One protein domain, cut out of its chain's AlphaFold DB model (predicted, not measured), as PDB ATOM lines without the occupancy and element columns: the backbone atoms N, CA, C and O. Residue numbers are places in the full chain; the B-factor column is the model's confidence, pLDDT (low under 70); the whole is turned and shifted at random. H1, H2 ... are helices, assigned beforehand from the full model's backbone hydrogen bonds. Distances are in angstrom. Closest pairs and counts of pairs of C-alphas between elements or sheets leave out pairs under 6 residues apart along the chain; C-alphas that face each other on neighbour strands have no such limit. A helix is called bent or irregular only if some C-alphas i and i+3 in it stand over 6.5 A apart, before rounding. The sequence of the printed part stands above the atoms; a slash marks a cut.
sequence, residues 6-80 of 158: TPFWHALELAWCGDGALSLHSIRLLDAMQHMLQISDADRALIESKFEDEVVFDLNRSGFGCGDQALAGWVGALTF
ATOM      1  N   THR A   6      11.779   1.814 137.708       89.06
ATOM      2  CA  THR A   6      11.101   2.916 138.390       89.06
ATOM      3  C   THR A   6      11.624   4.255 137.893       89.06
ATOM      4  O   THR A   6      12.777   4.342 137.462       89.06
ATOM      5  N   PRO A   7      10.825   5.332 138.006       94.75
ATOM      6  CA  PRO A   7      11.313   6.669 137.697       94.75
ATOM      7  C   PRO A   7      12.577   7.037 138.487       94.75
ATOM      8  O   PRO A   7      13.474   7.679 137.943       94.75
ATOM      9  N   PHE A   8      12.655   6.625 139.758       95.50
ATOM     10  CA  PHE A   8      13.805   6.906 140.618       95.50
ATOM     11  C   PHE A   8      15.033   6.070 140.243       95.50
ATOM     12  O   PHE A   8      16.135   6.605 140.209       95.50
ATOM     13  N   TRP A   9      14.857   4.796 139.879       94.44
ATOM     14  CA  TRP A   9      15.948   3.979 139.341       94.44
ATOM     15  C   TRP A   9      16.550   4.611 138.085       94.44
ATOM     16  O   TRP A   9      17.760   4.793 138.003       94.44
ATOM     17  N   HIS A  10      15.709   5.053 137.145       94.19
ATOM     18  CA  HIS A  10      16.200   5.733 135.947       94.19
ATOM     19  C   HIS A  10      16.938   7.038 136.283       94.19
ATOM     20  O   HIS A  10      17.924   7.392 135.642       94.19
ATOM     21  N   ALA A  11      16.513   7.745 137.333       95.12
ATOM     22  CA  ALA A  11      17.242   8.907 137.827       95.12
ATOM     23  C   ALA A  11      18.647   8.534 138.329       95.12
ATOM     24  O   ALA A  11      19.592   9.266 138.054       95.12
ATOM     25  N   LEU A  12      18.805   7.392 139.006       94.31
ATOM     26  CA  LEU A  12      20.118   6.875 139.406       94.31
ATOM     27  C   LEU A  12      20.974   6.521 138.184       94.31
ATOM     28  O   LEU A  12      22.126   6.943 138.120       94.31
ATOM     29  N   GLU A  13      20.414   5.846 137.179       92.12
ATOM     30  CA  GLU A  13      21.125   5.558 135.923       92.12
ATOM     31  C   GLU A  13      21.673   6.837 135.281       92.12
ATOM     32  O   GLU A  13      22.844   6.897 134.913       92.12
ATOM     33  N   LEU A  14      20.852   7.889 135.208       92.50
ATOM     34  CA  LEU A  14      21.274   9.192 134.695       92.50
ATOM     35  C   LEU A  14      22.338   9.842 135.583       92.50
ATOM     36  O   LEU A  14      23.312  10.383 135.065       92.50
ATOM     37  N   ALA A  15      22.172   9.779 136.904       92.38
ATOM     38  CA  ALA A  15      23.070  10.405 137.867       92.38
ATOM     39  C   ALA A  15      24.490   9.819 137.834       92.38
ATOM     40  O   ALA A  15      25.453  10.558 138.040       92.38
ATOM     41  N   TRP A  16      24.596   8.514 137.572       89.06
ATOM     42  CA  TRP A  16      25.847   7.753 137.505       89.06
ATOM     43  C   TRP A  16      26.395   7.593 136.077       89.06
ATOM     44  O   TRP A  16      27.480   7.031 135.890       89.06
ATOM     45  N   CYS A  17      25.674   8.082 135.065       81.81
ATOM     46  CA  CYS A  17      26.064   7.962 133.665       81.81
ATOM     47  C   CYS A  17      27.379   8.703 133.361       81.81
ATOM     48  O   CYS A  17      27.610   9.827 133.811       81.81
ATOM     49  N   GLY A  18      28.221   8.078 132.533       75.06
ATOM     50  CA  GLY A  18      29.392   8.693 131.907       75.06
ATOM     51  C   GLY A  18      30.722   8.346 132.571       75.06
ATOM     52  O   GLY A  18      31.582   7.755 131.921       75.06
ATOM     53  N   ASP A  19      30.907   8.701 133.844       77.56
ATOM     54  CA  ASP A  19      32.217   8.623 134.510       77.56
ATOM     55  C   ASP A  19      32.218   7.895 135.866       77.56
ATOM     56  O   ASP A  19      33.233   7.887 136.566       77.56
ATOM     57  N   GLY A  20      31.105   7.243 136.220       79.19
ATOM     58  CA  GLY A  20      31.017   6.382 137.402       79.19
ATOM     59  C   GLY A  20      31.150   7.131 138.729       79.19
ATOM     60  O   GLY A  20      31.519   6.529 139.739       79.19
ATOM     61  N   ALA A  21      30.887   8.438 138.732       84.69
ATOM     62  CA  ALA A  21      30.907   9.281 139.917       84.69
ATOM     63  C   ALA A  21      29.605  10.077 140.045       84.69
ATOM     64  O   ALA A  21      28.921  10.357 139.064       84.69
ATOM     65  N   LEU A  22      29.282  10.472 141.276       88.94
ATOM     66  CA  LEU A  22      28.089  11.245 141.594       88.94
ATOM     67  C   LEU A  22      28.490  12.654 142.039       88.94
ATOM     68  O   LEU A  22      29.267  12.818 142.983       88.94
ATOM     69  N   SER A  23      27.957  13.684 141.380       90.88
ATOM     70  CA  SER A  23      28.218  15.075 141.763       90.88
ATOM     71  C   SER A  23      27.316  15.521 142.922       90.88
ATOM     72  O   SER A  23      26.210  15.009 143.117       90.88
ATOM     73  N   LEU A  24      27.739  16.549 143.671       92.19
ATOM     74  CA  LEU A  24      26.895  17.170 144.703       92.19
ATOM     75  C   LEU A  24      25.587  17.730 144.118       92.19
ATOM     76  O   LEU A  24      24.566  17.767 144.806       92.19
ATOM     77  N   HIS A  25      25.614  18.191 142.866       93.88
ATOM     78  CA  HIS A  25      24.409  18.668 142.202       93.88
ATOM     79  C   HIS A  25      23.432  17.514 141.948       93.88
ATOM     80  O   HIS A  25      22.260  17.646 142.296       93.88
ATOM     81  N   SER A  26      23.925  16.367 141.466       94.19
ATOM     82  CA  SER A  26      23.112  15.166 141.263       94.19
ATOM     83  C   SER A  26      22.479  14.658 142.557       94.19
ATOM     84  O   SER A  26      21.295  14.339 142.558       94.19
ATOM     85  N   ILE A  27      23.212  14.669 143.678       94.75
ATOM     86  CA  ILE A  27      22.659  14.297 144.996       94.75
ATOM     87  C   ILE A  27      21.438  15.163 145.338       94.75
ATOM     88  O   ILE A  27      20.379  14.640 145.667       94.75
ATOM     89  N   ARG A  28      21.548  16.487 145.180       96.81
ATOM     90  CA  ARG A  28      20.438  17.414 145.466       96.81
ATOM     91  C   ARG A  28      19.238  17.206 144.541       96.81
ATOM     92  O   ARG A  28      18.105  17.416 144.962       96.81
ATOM     93  N   LEU A  29      19.481  16.835 143.285       97.25
ATOM     94  CA  LEU A  29      18.421  16.514 142.328       97.25
ATOM     95  C   LEU A  29      17.692  15.219 142.716       97.25
ATOM     96  O   LEU A  29      16.464  15.186 142.668       97.25
ATOM     97  N   LEU A  30      18.423  14.192 143.161       97.50
ATOM     98  CA  LEU A  30      17.837  12.954 143.686       97.50
ATOM     99  C   LEU A  30      17.021  13.212 144.961       97.50
ATOM    100  O   LEU A  30      15.909  12.704 145.075       97.50
ATOM    101  N   ASP A  31      17.510  14.063 145.870       97.56
ATOM    102  CA  ASP A  31      16.761  14.476 147.066       97.56
ATOM    103  C   ASP A  31      15.443  15.173 146.689       97.56
ATOM    104  O   ASP A  31      14.374  14.839 147.203       97.56
ATOM    105  N   ALA A  32      15.492  16.119 145.744       96.69
ATOM    106  CA  ALA A  32      14.298  16.800 145.250       96.69
ATOM    107  C   ALA A  32      13.298  15.809 144.634       96.69
ATOM    108  O   ALA A  32      12.105  15.862 144.933       96.69
ATOM    109  N   MET A  33      13.785  14.869 143.824       96.69
ATOM    110  CA  MET A  33      12.954  13.845 143.201       96.69
ATOM    111  C   MET A  33      12.315  12.898 144.221       96.69
ATOM    112  O   MET A  33      11.132  12.590 144.087       96.69
ATOM    113  N   GLN A  34      13.053  12.475 145.251       96.19
ATOM    114  CA  GLN A  34      12.508  11.660 146.339       96.19
ATOM    115  C   GLN A  34      11.296  12.354 146.976       96.19
ATOM    116  O   GLN A  34      10.251  11.729 147.157       96.19
ATOM    117  N   HIS A  35      11.415  13.653 147.268       95.38
ATOM    118  CA  HIS A  35      10.319  14.437 147.831       95.38
ATOM    119  C   HIS A  35       9.123  14.550 146.879       95.38
ATOM    120  O   HIS A  35       7.989  14.369 147.318       95.38
ATOM    121  N   MET A  36       9.360  14.814 145.589       94.06
ATOM    122  CA  MET A  36       8.293  14.928 144.584       94.06
ATOM    123  C   MET A  36       7.528  13.614 144.392       94.06
ATOM    124  O   MET A  36       6.310  13.631 144.250       94.06
ATOM    125  N   LEU A  37       8.231  12.480 144.428       93.94
ATOM    126  CA  LEU A  37       7.640  11.145 144.310       93.94
ATOM    127  C   LEU A  37       7.136  10.575 145.641       93.94
ATOM    128  O   LEU A  37       6.618   9.462 145.670       93.94
ATOM    129  N   GLN A  38       7.298  11.314 146.742       94.12
ATOM    130  CA  GLN A  38       6.916  10.884 148.089       94.12
ATOM    131  C   GLN A  38       7.537   9.536 148.500       94.12
ATOM    132  O   GLN A  38       6.928   8.748 149.224       94.12
ATOM    133  N   ILE A  39       8.766   9.272 148.051       94.38
ATOM    134  CA  ILE A  39       9.506   8.054 148.392       94.38
ATOM    135  C   ILE A  39      10.042   8.191 149.822       94.38
ATOM    136  O   ILE A  39      10.662   9.197 150.175       94.38
ATOM    137  N   SER A  40       9.815   7.182 150.663       95.19
ATOM    138  CA  SER A  40      10.347   7.186 152.028       95.19
ATOM    139  C   SER A  40      11.867   6.994 152.037       95.19
ATOM    140  O   SER A  40      12.423   6.372 151.134       95.19
ATOM    141  N   ASP A  41      12.551   7.467 153.082       96.06
ATOM    142  CA  ASP A  41      14.002   7.249 153.222       96.06
ATOM    143  C   ASP A  41      14.358   5.754 153.224       96.06
ATOM    144  O   ASP A  41      15.385   5.353 152.685       96.06
ATOM    145  N   ALA A  42      13.486   4.915 153.796       95.31
ATOM    146  CA  ALA A  42      13.671   3.468 153.819       95.31
ATOM    147  C   ALA A  42      13.560   2.855 152.415       95.31
ATOM    148  O   ALA A  42      14.398   2.037 152.040       95.31
ATOM    149  N   ASP A  43      12.565   3.270 151.629       92.75
ATOM    150  CA  ASP A  43      12.393   2.787 150.255       92.75
ATOM    151  C   ASP A  43      13.533   3.271 149.357       92.75
ATOM    152  O   ASP A  43      14.084   2.482 148.588       92.75
ATOM    153  N   ARG A  44      13.944   4.537 149.502       94.56
ATOM    154  CA  ARG A  44      15.104   5.086 148.793       94.56
ATOM    155  C   ARG A  44      16.368   4.298 149.114       94.56
ATOM    156  O   ARG A  44      17.058   3.888 148.187       94.56
ATOM    157  N   ALA A  45      16.644   4.041 150.392       94.81
ATOM    158  CA  ALA A  45      17.820   3.281 150.801       94.81
ATOM    159  C   ALA A  45      17.828   1.864 150.205       94.81
ATOM    160  O   ALA A  45      18.879   1.373 149.799       94.81
ATOM    161  N   LEU A  46      16.665   1.209 150.111       94.06
ATOM    162  CA  LEU A  46      16.556  -0.100 149.465       94.06
ATOM    163  C   LEU A  46      16.814  -0.029 147.951       94.06
ATOM    164  O   LEU A  46      17.495  -0.906 147.421       94.06
ATOM    165  N   ILE A  47      16.290   0.994 147.262       93.06
ATOM    166  CA  ILE A  47      16.543   1.210 145.827       93.06
ATOM    167  C   ILE A  47      18.033   1.474 145.587       93.06
ATOM    168  O   ILE A  47      18.639   0.817 144.747       93.06
ATOM    169  N   GLU A  48      18.630   2.406 146.333       93.69
ATOM    170  CA  GLU A  48      20.037   2.793 146.181       93.69
ATOM    171  C   GLU A  48      20.990   1.646 146.523       93.69
ATOM    172  O   GLU A  48      21.952   1.434 145.793       93.69
ATOM    173  N   SER A  49      20.704   0.861 147.569       93.56
ATOM    174  CA  SER A  49      21.502  -0.326 147.904       93.56
ATOM    175  C   SER A  49      21.476  -1.352 146.775       93.56
ATOM    176  O   SER A  49      22.521  -1.878 146.407       93.56
ATOM    177  N   LYS A  50      20.296  -1.623 146.202       92.81
ATOM    178  CA  LYS A  50      20.173  -2.544 145.067       92.81
ATOM    179  C   LYS A  50      20.908  -2.010 143.836       92.81
ATOM    180  O   LYS A  50      21.614  -2.755 143.167       92.81
ATOM    181  N   PHE A  51      20.769  -0.716 143.556       91.44
ATOM    182  CA  PHE A  51      21.452  -0.062 142.446       91.44
ATOM    183  C   PHE A  51      22.978  -0.096 142.609       91.44
ATOM    184  O   PHE A  51      23.699  -0.315 141.636       91.44
ATOM    185  N   GLU A  52      23.489   0.096 143.830       90.50
ATOM    186  CA  GLU A  52      24.921  -0.016 144.095       90.50
ATOM    187  C   GLU A  52      25.440  -1.422 143.782       90.50
ATOM    188  O   GLU A  52      26.449  -1.549 143.084       90.50
ATOM    189  N   ASP A  53      24.728  -2.452 144.243       90.50
ATOM    190  CA  ASP A  53      25.098  -3.853 144.035       90.50
ATOM    191  C   ASP A  53      25.052  -4.257 142.550       90.50
ATOM    192  O   ASP A  53      25.929  -4.986 142.087       90.50
ATOM    193  N   GLU A  54      24.046  -3.795 141.800       89.62
ATOM    194  CA  GLU A  54      23.803  -4.242 140.421       89.62
ATOM    195  C   GLU A  54      24.490  -3.390 139.350       89.62
ATOM    196  O   GLU A  54      24.839  -3.905 138.289       89.62
ATOM    197  N   VAL A  55      24.672  -2.091 139.597       86.94
ATOM    198  CA  VAL A  55      25.158  -1.144 138.583       86.94
ATOM    199  C   VAL A  55      26.502  -0.555 138.979       86.94
ATOM    200  O   VAL A  55      27.428  -0.535 138.172       86.94
ATOM    201  N   VAL A  56      26.641  -0.064 140.212       83.69
ATOM    202  CA  VAL A  56      27.819   0.726 140.608       83.69
ATOM    203  C   VAL A  56      29.028  -0.146 140.939       83.69
ATOM    204  O   VAL A  56      30.164   0.312 140.793       83.69
ATOM    205  N   PHE A  57      28.819  -1.380 141.400       80.38
ATOM    206  CA  PHE A  57      29.897  -2.294 141.783       80.38
ATOM    207  C   PHE A  57      30.940  -2.484 140.669       80.38
ATOM    208  O   PHE A  57      32.141  -2.462 140.944       80.38
ATOM    209  N   ASP A  58      30.490  -2.570 139.415       78.31
ATOM    210  CA  ASP A  58      31.348  -2.804 138.248       78.31
ATOM    211  C   ASP A  58      31.883  -1.514 137.591       78.31
ATOM    212  O   ASP A  58      32.664  -1.573 136.634       78.31
ATOM    213  N   LEU A  59      31.502  -0.329 138.085       78.50
ATOM    214  CA  LEU A  59      31.935   0.947 137.506       78.50
ATOM    215  C   LEU A  59      33.338   1.348 137.966       78.50
ATOM    216  O   LEU A  59      33.703   1.267 139.141       78.50
ATOM    217  N   ASN A  60      34.117   1.905 137.036       75.38
ATOM    218  CA  ASN A  60      35.366   2.577 137.374       75.38
ATOM    219  C   ASN A  60      35.060   3.946 138.010       75.38
ATOM    220  O   ASN A  60      34.732   4.903 137.310       75.38
ATOM    221  N   ARG A  61      35.171   4.035 139.339       74.00
ATOM    222  CA  ARG A  61      34.792   5.203 140.160       74.00
ATOM    223  C   ARG A  61      35.821   6.350 140.109       74.00
ATOM    224  O   ARG A  61      36.236   6.860 141.149       74.00
ATOM    225  N   SER A  62      36.291   6.725 138.919       71.81
ATOM    226  CA  SER A  62      37.357   7.728 138.727       71.81
ATOM    227  C   SER A  62      36.886   9.070 138.150       71.81
ATOM    228  O   SER A  62      37.720   9.913 137.820       71.81
ATOM    229  N   GLY A  63      35.577   9.252 137.977       75.94
ATOM    230  CA  GLY A  63      34.970  10.452 137.405       75.94
ATOM    231  C   GLY A  63      34.779  11.634 138.358       75.94
ATOM    232  O   GLY A  63      35.098  11.579 139.545       75.94
ATOM    233  N   PHE A  64      34.201  12.705 137.817       76.56
ATOM    234  CA  PHE A  64      33.798  13.931 138.512       76.56
ATOM    235  C   PHE A  64      32.268  14.097 138.626       76.56
ATOM    236  O   PHE A  64      31.813  15.002 139.328       76.56
ATOM    237  N   GLY A  65      31.482  13.234 137.978       77.62
ATOM    238  CA  GLY A  65      30.022  13.216 138.020       77.62
ATOM    239  C   GLY A  65      29.401  14.115 136.959       77.62
ATOM    240  O   GLY A  65      28.958  15.223 137.256       77.62
ATOM    241  N   CYS A  66      29.364  13.625 135.720       83.38
ATOM    242  CA  CYS A  66      28.915  14.384 134.543       83.38
ATOM    243  C   CYS A  66      27.442  14.166 134.134       83.38
ATOM    244  O   CYS A  66      26.973  14.784 133.180       83.38
ATOM    245  N   GLY A  67      26.699  13.317 134.850       84.12
ATOM    246  CA  GLY A  67      25.293  12.999 134.559       84.12
ATOM    247  C   GLY A  67      24.262  14.051 135.002       84.12
ATOM    248  O   GLY A  67      23.055  13.864 134.833       84.12
ATOM    249  N   ASP A  68      24.706  15.164 135.584       86.88
ATOM    250  CA  ASP A  68      23.851  16.131 136.274       86.88
ATOM    251  C   ASP A  68      22.873  16.867 135.342       86.88
ATOM    252  O   ASP A  68      21.714  17.071 135.703       86.88
ATOM    253  N   GLN A  69      23.288  17.200 134.118       90.69
ATOM    254  CA  GLN A  69      22.431  17.877 133.145       90.69
ATOM    255  C   GLN A  69      21.249  17.003 132.698       90.69
ATOM    256  O   GLN A  69      20.114  17.482 132.625       90.69
ATOM    257  N   ALA A  70      21.498  15.725 132.396       91.38
ATOM    258  CA  ALA A  70      20.448  14.798 131.982       91.38
ATOM    259  C   ALA A  70      19.474  14.526 133.137       91.38
ATOM    260  O   ALA A  70      18.256  14.580 132.951       91.38
ATOM    261  N   LEU A  71      20.012  14.340 134.346       95.00
ATOM    262  CA  LEU A  71      19.218  14.206 135.561       95.00
ATOM    263  C   LEU A  71      18.374  15.457 135.842       95.00
ATOM    264  O   LEU A  71      17.202  15.337 136.182       95.00
ATOM    265  N   ALA A  72      18.914  16.663 135.659       94.75
ATOM    266  CA  ALA A  72      18.157  17.897 135.856       94.75
ATOM    267  C   ALA A  72      16.953  17.985 134.905       94.75
ATOM    268  O   ALA A  72      15.863  18.373 135.324       94.75
ATOM    269  N   GLY A  73      17.125  17.578 133.642       94.44
ATOM    270  CA  GLY A  73      16.024  17.471 132.683       94.44
ATOM    271  C   GLY A  73      14.971  16.442 133.105       94.44
ATOM    272  O   GLY A  73      13.774  16.708 133.003       94.44
ATOM    273  N   TRP A  74      15.411  15.297 133.634       95.75
ATOM    274  CA  TRP A  74      14.539  14.248 134.161       95.75
ATOM    275  C   TRP A  74      13.706  14.720 135.358       95.75
ATOM    276  O   TRP A  74      12.483  14.608 135.341       95.75
ATOM    277  N   VAL A  75      14.350  15.328 136.359       96.38
ATOM    278  CA  VAL A  75      13.669  15.885 137.538       96.38
ATOM    279  C   VAL A  75      12.739  17.026 137.136       96.38
ATOM    280  O   VAL A  75      11.597  17.080 137.584       96.38
ATOM    281  N   GLY A  76      13.172  17.903 136.226       95.31
ATOM    282  CA  GLY A  76      12.327  18.970 135.691       95.31
ATOM    283  C   GLY A  76      11.068  18.444 134.993       95.31
ATOM    284  O   GLY A  76      10.010  19.062 135.097       95.31
ATOM    285  N   ALA A  77      11.137  17.279 134.343       95.19
ATOM    286  CA  ALA A  77       9.987  16.666 133.684       95.19
ATOM    287  C   ALA A  77       8.894  16.195 134.658       95.19
ATOM    288  O   ALA A  77       7.761  16.017 134.222       95.19
ATOM    289  N   LEU A  78       9.180  16.045 135.958       94.69
ATOM    290  CA  LEU A  78       8.160  15.720 136.968       94.69
ATOM    291  C   LEU A  78       7.156  16.851 137.202       94.69
ATOM    292  O   LEU A  78       6.058  16.584 137.673       94.69
ATOM    293  N   THR A  79       7.476  18.088 136.814       93.31
ATOM    294  CA  THR A  79       6.511  19.206 136.838       93.31
ATOM    295  C   THR A  79       5.279  18.951 135.966       93.31
ATOM    296  O   THR A  79       4.231  19.543 136.189       93.31
ATOM    297  N   PHE A  80       5.368  18.016 135.012       92.94
ATOM    298  CA  PHE A  80       4.214  17.516 134.269       92.94
ATOM    299  C   PHE A  80       3.116  16.944 135.179       92.94
ATOM    300  O   PHE A  80       1.950  17.010 134.812       92.94
TER     301      PHE A  80
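AT A GLANCE: This is residues 6 to 80 of the 158 residues of an uncharacterized protein of Planctomycetes bacterium (UniProt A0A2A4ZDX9). Three helices, H1, H2 and H4, lie side by side as a bundle, their centres making a triangle, and the longest helix, H3, packs slantwise on H1. From H3 a long link passes round one end of the bundle to H4. The 75 printed residues have four named helices, H1 to H4 along the chain, and no named strand: the class is all helix. The whole is compact, with a radius of gyration of the C-alphas of 11.7 A and spans of 33 by 25 by 18 A.

IN THESE COORDINATES: Find C-alpha 7 at (11.313, 6.669, 137.697); from there H1, residues 7 to 16, runs 14.6 A. Next comes H2, residues 24 to 36, 18.7 A long. Look for H3, residues 41 to 56, from (14.002, 7.249, 153.222) over 19.8 A; it is neither bent nor irregular, but only just: C-alphas 53 and 56 are 6.3 A apart. H4, residues 68 to 80, also 19.8 A long, ends at (4.214, 17.516, 134.269).

HOW THE PARTS SIT: Begin with H1, the hub, which touches the three other helices. It forms a helical hairpin with H2, at a shallow tilt of 1 degree, opposite ways; the closest C-alphas, of Ala 15 and Ser 26, are 5.8 A apart. H4 touches H1, closest C-alphas Leu 14 and Leu 71 at 5.5 A, and H2, Ser 26 and Asp 68 at 5.1 A. H3 touches H1 at a steep tilt of 48 degrees, closest C-alphas Trp 9 and Ile 47 at 7.1 A, but H3 and H4 are apart. Every O i to N i+4 pair is within hydrogen-bond range in H1, H2 and H3, and 6 of 9 in H4.

THE WHOLE: The C-alphas farthest apart, of Ser 62 and Phe 80, are 34.8 A apart. The printed part has no cut; the link from H3 to H4, 11 residues, is long. Mean pLDDT of the printed part is 90.2, and no printed residue is under 70.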